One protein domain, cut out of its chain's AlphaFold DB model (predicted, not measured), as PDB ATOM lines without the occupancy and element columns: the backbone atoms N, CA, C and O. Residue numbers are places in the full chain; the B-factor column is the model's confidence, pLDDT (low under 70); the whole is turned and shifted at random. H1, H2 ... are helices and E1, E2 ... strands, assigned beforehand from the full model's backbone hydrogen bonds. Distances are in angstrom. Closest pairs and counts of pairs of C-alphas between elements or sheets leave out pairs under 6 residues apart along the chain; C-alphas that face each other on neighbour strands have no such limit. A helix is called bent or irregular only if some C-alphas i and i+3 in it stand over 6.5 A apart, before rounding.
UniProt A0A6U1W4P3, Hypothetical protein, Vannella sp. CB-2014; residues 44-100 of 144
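Overview. This is residues 44 to 100 of the 144 residues of the protein "Hypothetical protein" of Vannella sp. CB-2014 (UniProt A0A6U1W4P3). A flat zigzag of three pieces: the lone strand E1 runs through the middle, with helix H1 along one side of it and helix H3 along the other, both running back against its direction. The short helix H2 turns the chain at the far end of E1 and makes a corner with H3, while residues 59 to 64, of which 59 to 60 belong to H1, stick out. The printed part has 57 residues, mostly helix in its named elements, in the order H1, E1, H2, H3. It is only just loose, close to compact, with a radius of gyration of the C-alphas of 12.6 A and spans of 37 by 28 by 13 A.

Arrangement. H3, residues 83 to 97, is the longest helix. H2, residues 75 to 81, is close to it but not clearly touching, with the C-alphas of Phe 79 and Tyr 86 the closest at 6.0 A; their lines are about perpendicular, at 86 degrees. E1, residues 66 to 71, pairs with no named strand; its closest C-alpha pair with H3 is Cys 69 and Thr 89, 7.9 A apart, and with H2 Phe 71 and Ala 78, 6.9 A. H1, residues 51 to 60, has 4 pairs of C-alphas within 8 A of E1, the closest being Phe 58 and Ile 68 at 6.9 A. H1 is apart from H2 and from H3. In H1 and H3 every O i to N i+4 pair is within hydrogen-bond range; H2 has 0 of 3, but 3 of 4 O i to N i+3 pairs.

Along the chain. H3 measures 20.6 A and ends at C-alpha 97, (-32.865, 22.503, -18.393). E1 measures 16.7 A from C-alpha 66, (-25.434, 24.357, -12.159). H1 measures 14.4 A from C-alpha 51, (-10.131, 30.570, -14.413). H2 measures 9.2 A and is irregular, C-alphas 76 and 79 being 8.3 A apart.

Size, cuts and confidence. The C-alphas farthest apart are those of Gln 47 and Ser 100, 38.1 A. The printed part has no cut, and the three links are tight. Residues 99 to 100 have pLDDT under 70.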
ATOM      1  N   LYS A  44      -8.738  27.099 -18.775       98.12
ATOM      2  CA  LYS A  44      -7.693  27.098 -17.738       98.12
ATOM      3  C   LYS A  44      -6.533  28.045 -18.056       98.12
ATOM      4  O   LYS A  44      -5.931  28.568 -17.121       98.12
ATOM      5  N   ASP A  45      -6.248  28.280 -19.336       97.56
ATOM      6  CA  ASP A  45      -5.163  29.138 -19.827       97.56
ATOM      7  C   ASP A  45      -5.627  30.554 -20.241       97.56
ATOM      8  O   ASP A  45      -4.852  31.289 -20.858       97.56
ATOM      9  N   ASP A  46      -6.855  30.973 -19.888       97.75
ATOM     10  CA  ASP A  46      -7.362  32.326 -20.168       97.75
ATOM     11  C   ASP A  46      -6.565  33.403 -19.401       97.75
ATOM     12  O   ASP A  46      -6.564  33.460 -18.170       97.75
ATOM     13  N   GLN A  47      -5.886  34.265 -20.165       96.25
ATOM     14  CA  GLN A  47      -5.061  35.374 -19.673       96.25
ATOM     15  C   GLN A  47      -5.830  36.698 -19.542       96.25
ATOM     16  O   GLN A  47      -5.314  37.648 -18.959       96.25
ATOM     17  N   VAL A  48      -7.040  36.788 -20.103       97.50
ATOM     18  CA  VAL A  48      -7.903  37.976 -20.022       97.50
ATOM     19  C   VAL A  48      -8.791  37.876 -18.788       97.50
ATOM     20  O   VAL A  48      -8.884  38.821 -18.005       97.50
ATOM     21  N   VAL A  49      -9.417  36.714 -18.589       95.62
ATOM     22  CA  VAL A  49     -10.249  36.428 -17.418       95.62
ATOM     23  C   VAL A  49      -9.757  35.135 -16.768       95.62
ATOM     24  O   VAL A  49     -10.054  34.052 -17.266       95.62
ATOM     25  N   PRO A  50      -9.040  35.203 -15.632       96.31
ATOM     26  CA  PRO A  50      -8.491  34.014 -14.993       96.31
ATOM     27  C   PRO A  50      -9.562  32.981 -14.629       96.31
ATOM     28  O   PRO A  50     -10.649  33.329 -14.161       96.31
ATOM     29  N   VAL A  51      -9.225  31.692 -14.744       97.56
ATOM     30  CA  VAL A  51     -10.131  30.570 -14.413       97.56
ATOM     31  C   VAL A  51     -10.670  30.604 -12.978       97.56
ATOM     32  O   VAL A  51     -11.731  30.050 -12.687       97.56
ATOM     33  N   SER A  52      -9.970  31.283 -12.066       97.25
ATOM     34  CA  SER A  52     -10.446  31.524 -10.703       97.25
ATOM     35  C   SER A  52     -11.773  32.281 -10.671       97.25
ATOM     36  O   SER A  52     -12.588  31.989  -9.803       97.25
ATOM     37  N   ASN A  53     -12.029  33.188 -11.619       95.62
ATOM     38  CA  ASN A  53     -13.284  33.939 -11.677       95.62
ATOM     39  C   ASN A  53     -14.465  33.017 -11.998       95.62
ATOM     40  O   ASN A  53     -15.476  33.061 -11.301       95.62
ATOM     41  N   GLY A  54     -14.317  32.129 -12.990       96.12
ATOM     42  CA  GLY A  54     -15.338  31.127 -13.314       96.12
ATOM     43  C   GLY A  54     -15.609  30.174 -12.144       96.12
ATOM     44  O   GLY A  54     -16.762  29.898 -11.814       96.12
ATOM     45  N   LYS A  55     -14.552  29.732 -11.444       97.38
ATOM     46  CA  LYS A  55     -14.674  28.892 -10.239       97.38
ATOM     47  C   LYS A  55     -15.367  29.617  -9.082       97.38
ATOM     48  O   LYS A  55     -16.249  29.035  -8.456       97.38
ATOM     49  N   ALA A  56     -14.998  30.868  -8.810       95.69
ATOM     50  CA  ALA A  56     -15.607  31.675  -7.755       95.69
ATOM     51  C   ALA A  56     -17.092  31.941  -8.037       95.69
ATOM     52  O   ALA A  56     -17.922  31.844  -7.134       95.69
ATOM     53  N   LEU A  57     -17.446  32.204  -9.299       95.62
ATOM     54  CA  LEU A  57     -18.837  32.353  -9.716       95.62
ATOM     55  C   LEU A  57     -19.623  31.053  -9.504       95.62
ATOM     56  O   LEU A  57     -20.688  31.073  -8.895       95.62
ATOM     57  N   PHE A  58     -19.066  29.914  -9.928       96.44
ATOM     58  CA  PHE A  58     -19.692  28.605  -9.738       96.44
ATOM     59  C   PHE A  58     -19.931  28.265  -8.259       96.44
ATOM     60  O   PHE A  58     -20.973  27.714  -7.898       96.44
ATOM     61  N   GLN A  59     -18.974  28.605  -7.394       95.31
ATOM     62  CA  GLN A  59     -19.087  28.413  -5.947       95.31
ATOM     63  C   GLN A  59     -20.152  29.318  -5.320       95.31
ATOM     64  O   GLN A  59     -20.862  28.865  -4.427       95.31
ATOM     65  N   ALA A  60     -20.291  30.557  -5.798       94.44
ATOM     66  CA  ALA A  60     -21.243  31.529  -5.261       94.44
ATOM     67  C   ALA A  60     -22.711  31.234  -5.613       94.44
ATOM     68  O   ALA A  60     -23.604  31.687  -4.903       94.44
ATOM     69  N   LEU A  61     -22.967  30.486  -6.690       95.06
ATOM     70  CA  LEU A  61     -24.322  30.118  -7.113       95.06
ATOM     71  C   LEU A  61     -25.039  29.247  -6.074       95.06
ATOM     72  O   LEU A  61     -24.527  28.186  -5.704       95.06
ATOM     73  N   SER A  62     -26.258  29.630  -5.704       92.06
ATOM     74  CA  SER A  62     -27.170  28.828  -4.876       92.06
ATOM     75  C   SER A  62     -27.956  27.776  -5.662       92.06
ATOM     76  O   SER A  62     -28.452  26.827  -5.063       92.06
ATOM     77  N   SER A  63     -28.057  27.923  -6.989       91.38
ATOM     78  CA  SER A  63     -28.778  26.984  -7.852       91.38
ATOM     79  C   SER A  63     -28.249  25.550  -7.728       91.38
ATOM     80  O   SER A  63     -27.045  25.299  -7.844       91.38
ATOM     81  N   GLU A  64     -29.167  24.595  -7.558       88.94
ATOM     82  CA  GLU A  64     -28.881  23.154  -7.619       88.94
ATOM     83  C   GLU A  64     -28.659  22.671  -9.064       88.94
ATOM     84  O   GLU A  64     -28.044  21.632  -9.306       88.94
ATOM     85  N   HIS A  65     -29.105  23.455 -10.049       91.62
ATOM     86  CA  HIS A  65     -29.016  23.152 -11.473       91.62
ATOM     87  C   HIS A  65     -27.863  23.922 -12.123       91.62
ATOM     88  O   HIS A  65     -28.055  24.710 -13.046       91.62
ATOM     89  N   LYS A  66     -26.638  23.695 -11.640       94.69
ATOM     90  CA  LYS A  66     -25.434  24.357 -12.159       94.69
ATOM     91  C   LYS A  66     -24.401  23.380 -12.718       94.69
ATOM     92  O   LYS A  66     -24.144  22.330 -12.133       94.69
ATOM     93  N   LYS A  67     -23.757  23.751 -13.828       97.00
ATOM     94  CA  LYS A  67     -22.625  23.034 -14.443       97.00
ATOM     95  C   LYS A  67     -21.502  24.021 -14.758       97.00
ATOM     96  O   LYS A  67     -21.756  25.151 -15.169       97.00
ATOM     97  N   ILE A  68     -20.258  23.584 -14.583       97.88
ATOM     98  CA  ILE A  68     -19.077  24.287 -15.089       97.88
ATOM     99  C   ILE A  68     -18.293  23.351 -16.005       97.88
ATOM    100  O   ILE A  68     -18.029  22.205 -15.645       97.88
ATOM    101  N   CYS A  69     -17.944  23.842 -17.189       98.12
ATOM    102  CA  CYS A  69     -17.064  23.185 -18.142       98.12
ATOM    103  C   CYS A  69     -15.756  23.980 -18.226       98.12
ATOM    104  O   CYS A  69     -15.768  25.186 -18.482       98.12
ATOM    105  N   LEU A  70     -14.640  23.307 -17.934       98.19
ATOM    106  CA  LEU A  70     -13.308  23.901 -17.900       98.19
ATOM    107  C   LEU A  70     -12.447  23.302 -19.007       98.19
ATOM    108  O   LEU A  70     -11.860  22.238 -18.811       98.19
ATOM    109  N   PHE A  71     -12.325  24.019 -20.118       98.31
ATOM    110  CA  PHE A  71     -11.445  23.635 -21.216       98.31
ATOM    111  C   PHE A  71      -9.977  23.708 -20.787       98.31
ATOM    112  O   PHE A  71      -9.576  24.628 -20.064       98.31
ATOM    113  N   ASP A  72      -9.164  22.758 -21.250       97.50
ATOM    114  CA  ASP A  72      -7.733  22.728 -20.936       97.50
ATOM    115  C   ASP A  72      -6.945  23.818 -21.666       97.50
ATOM    116  O   ASP A  72      -6.009  24.372 -21.091       97.50
ATOM    117  N   THR A  73      -7.326  24.131 -22.909       96.50
ATOM    118  CA  THR A  73      -6.616  25.104 -23.750       96.50
ATOM    119  C   THR A  73      -7.556  25.938 -24.616       96.50
ATOM    120  O   THR A  73      -8.674  25.527 -24.941       96.50
ATOM    121  N   GLY A  74      -7.070  27.105 -25.039       95.00
ATOM    122  CA  GLY A  74      -7.732  27.971 -26.015       95.00
ATOM    123  C   GLY A  74      -7.997  29.394 -25.538       95.00
ATOM    124  O   GLY A  74      -8.501  30.212 -26.312       95.00
ATOM    125  N   GLY A  75      -7.594  29.701 -24.309       96.44
ATOM    126  CA  GLY A  75      -7.626  31.025 -23.721       96.44
ATOM    127  C   GLY A  75      -9.024  31.627 -23.734       96.44
ATOM    128  O   GLY A  75     -10.033  30.936 -23.601       96.44
ATOM    129  N   HIS A  76      -9.087  32.936 -23.952       96.38
ATOM    130  CA  HIS A  76     -10.349  33.672 -23.933       96.38
ATOM    131  C   HIS A  76     -11.336  33.256 -25.043       96.38
ATOM    132  O   HIS A  76     -12.545  33.405 -24.901       96.38
ATOM    133  N   PHE A  77     -10.834  32.679 -26.138       95.56
ATOM    134  CA  PHE A  77     -11.638  32.225 -27.279       95.56
ATOM    135  C   PHE A  77     -11.780  30.698 -27.327       95.56
ATOM    136  O   PHE A  77     -11.929  30.115 -28.403       95.56
ATOM    137  N   ALA A  78     -11.730  30.032 -26.170       93.62
ATOM    138  CA  ALA A  78     -11.738  28.574 -26.085       93.62
ATOM    139  C   ALA A  78     -12.937  27.910 -26.777       93.62
ATOM    140  O   ALA A  78     -12.789  26.797 -27.271       93.62
ATOM    141  N   PHE A  79     -14.084  28.585 -26.896       92.56
ATOM    142  CA  PHE A  79     -15.246  28.055 -27.618       92.56
ATOM    143  C   PHE A  79     -14.971  27.793 -29.111       92.56
ATOM    144  O   PHE A  79     -15.544  26.869 -29.675       92.56
ATOM    145  N   LEU A  80     -14.078  28.556 -29.758       93.69
ATOM    146  CA  LEU A  80     -13.713  28.328 -31.164       93.69
ATOM    147  C   LEU A  80     -12.844  27.079 -31.321       93.69
ATOM    148  O   LEU A  80     -12.980  26.339 -32.289       93.69
ATOM    149  N   ARG A  81     -11.933  26.857 -30.369       94.38
ATOM    150  CA  ARG A  81     -10.985  25.734 -30.405       94.38
ATOM    151  C   ARG A  81     -11.584  24.430 -29.894       94.38
ATOM    152  O   ARG A  81     -11.193  23.372 -30.366       94.38
ATOM    153  N   ASN A  82     -12.541  24.517 -28.977       96.44
ATOM    154  CA  ASN A  82     -13.230  23.382 -28.366       96.44
ATOM    155  C   ASN A  82     -14.695  23.326 -28.832       96.44
ATOM    156  O   ASN A  82     -15.586  23.009 -28.050       96.44
ATOM    157  N   HIS A  83     -14.956  23.684 -30.094       95.69
ATOM    158  CA  HIS A  83     -16.309  23.852 -30.635       95.69
ATOM    159  C   HIS A  83     -17.203  22.622 -30.422       95.69
ATOM    160  O   HIS A  83     -18.349  22.759 -30.004       95.69
ATOM    161  N   GLU A  84     -16.684  21.419 -30.674       96.75
ATOM    162  CA  GLU A  84     -17.448  20.179 -30.511       96.75
ATOM    163  C   GLU A  84     -17.866  19.943 -29.053       96.75
ATOM    164  O   GLU A  84     -19.045  19.714 -28.777       96.75
ATOM    165  N   GLU A  85     -16.929  20.071 -28.110       96.94
ATOM    166  CA  GLU A  85     -17.203  19.933 -26.675       96.94
ATOM    167  C   GLU A  85     -18.141  21.041 -26.176       96.94
ATOM    168  O   GLU A  85     -19.056  20.778 -25.391       96.94
ATOM    169  N   TYR A  86     -17.955  22.270 -26.664       97.56
ATOM    170  CA  TYR A  86     -18.800  23.420 -26.353       97.56
ATOM    171  C   TYR A  86     -20.252  23.180 -26.783       97.56
ATOM    172  O   TYR A  86     -21.154  23.266 -25.947       97.56
ATOM    173  N   ILE A  87     -20.485  22.841 -28.057       97.62
ATOM    174  CA  ILE A  87     -21.832  22.615 -28.603       97.62
ATOM    175  C   ILE A  87     -22.486  21.397 -27.956       97.62
ATOM    176  O   ILE A  87     -23.647  21.475 -27.558       97.62
ATOM    177  N   THR A  88     -21.747  20.299 -27.785       97.56
ATOM    178  CA  THR A  88     -22.257  19.095 -27.111       97.56
ATOM    179  C   THR A  88     -22.704  19.416 -25.688       97.56
ATOM    180  O   THR A  88     -23.853  19.168 -25.326       97.56
ATOM    181  N   THR A  89     -21.841  20.067 -24.903       96.69
ATOM    182  CA  THR A  89     -22.148  20.444 -23.516       96.69
ATOM    183  C   THR A  89     -23.335  21.398 -23.431       96.69
ATOM    184  O   THR A  89     -24.163  21.270 -22.527       96.69
ATOM    185  N   LEU A  90     -23.416  22.365 -24.349       96.44
ATOM    186  CA  LEU A  90     -24.502  23.336 -24.397       96.44
ATOM    187  C   LEU A  90     -25.838  22.658 -24.720       96.44
ATOM    188  O   LEU A  90     -26.817  22.891 -24.015       96.44
ATOM    189  N   ASN A  91     -25.867  21.791 -25.734       95.12
ATOM    190  CA  ASN A  91     -27.069  21.060 -26.129       95.12
ATOM    191  C   ASN A  91     -27.566  20.158 -24.998       95.12
ATOM    192  O   ASN A  91     -28.729  20.252 -24.616       95.12
ATOM    193  N   GLU A  92     -26.682  19.360 -24.393       94.31
ATOM    194  CA  GLU A  92     -27.021  18.533 -23.229       94.31
ATOM    195  C   GLU A  92     -27.626  19.363 -22.092       94.31
ATOM    196  O   GLU A  92     -28.613  18.969 -21.464       94.31
ATOM    197  N   PHE A  93     -27.023  20.522 -21.813       95.25
ATOM    198  CA  PHE A  93     -27.480  21.399 -20.752       95.25
ATOM    199  C   PHE A  93     -28.865  21.978 -21.053       95.25
ATOM    200  O   PHE A  93     -29.729  21.942 -20.178       95.25
ATOM    201  N   ILE A  94     -29.096  22.461 -22.277       93.19
ATOM    202  CA  ILE A  94     -30.385  23.010 -22.716       93.19
ATOM    203  C   ILE A  94     -31.471  21.938 -22.664       93.19
ATOM    204  O   ILE A  94     -32.501  22.161 -22.033       93.19
ATOM    205  N   THR A  95     -31.234  20.765 -23.257       91.38
ATOM    206  CA  THR A  95     -32.206  19.662 -23.289       91.38
ATOM    207  C   THR A  95     -32.621  19.225 -21.887       91.38
ATOM    208  O   THR A  95     -33.779  18.888 -21.665       91.38
ATOM    209  N   ARG A  96     -31.698  19.253 -20.919       88.94
ATOM    210  CA  ARG A  96     -32.008  18.935 -19.520       88.94
ATOM    211  C   ARG A  96     -32.729  20.071 -18.787       88.94
ATOM    212  O   ARG A  96     -33.462  19.803 -17.838       88.94
ATOM    213  N   SER A  97     -32.463  21.319 -19.162       88.69
ATOM    214  CA  SER A  97     -32.865  22.503 -18.393       88.69
ATOM    215  C   SER A  97     -34.157  23.151 -18.885       88.69
ATOM    216  O   SER A  97     -34.788  23.881 -18.124       88.69
ATOM    217  N   ILE A  98     -34.547  22.909 -20.138       80.50
ATOM    218  CA  ILE A  98     -35.755  23.467 -20.748       80.50
ATOM    219  C   ILE A  98     -36.763  22.332 -20.985       80.50
ATOM    220  O   ILE A  98     -36.426  21.365 -21.670       80.50
ATOM    221  N   PRO A  99     -38.000  22.426 -20.460       68.00
ATOM    222  CA  PRO A  99     -39.057  21.464 -20.756       68.00
ATOM    223  C   PRO A  99     -39.308  21.368 -22.267       68.00
ATOM    224  O   PRO A  99     -39.421  22.391 -22.945       68.00
ATOM    225  N   SER A 100     -39.440  20.145 -22.793       58.50
ATOM    226  CA  SER A 100     -39.575  19.866 -24.233       58.50
ATOM    227  C   SER A 100     -40.745  20.593 -24.914       58.50
ATOM    228  O   SER A 100     -40.710  20.811 -26.118       58.50
TER     229      SER A 100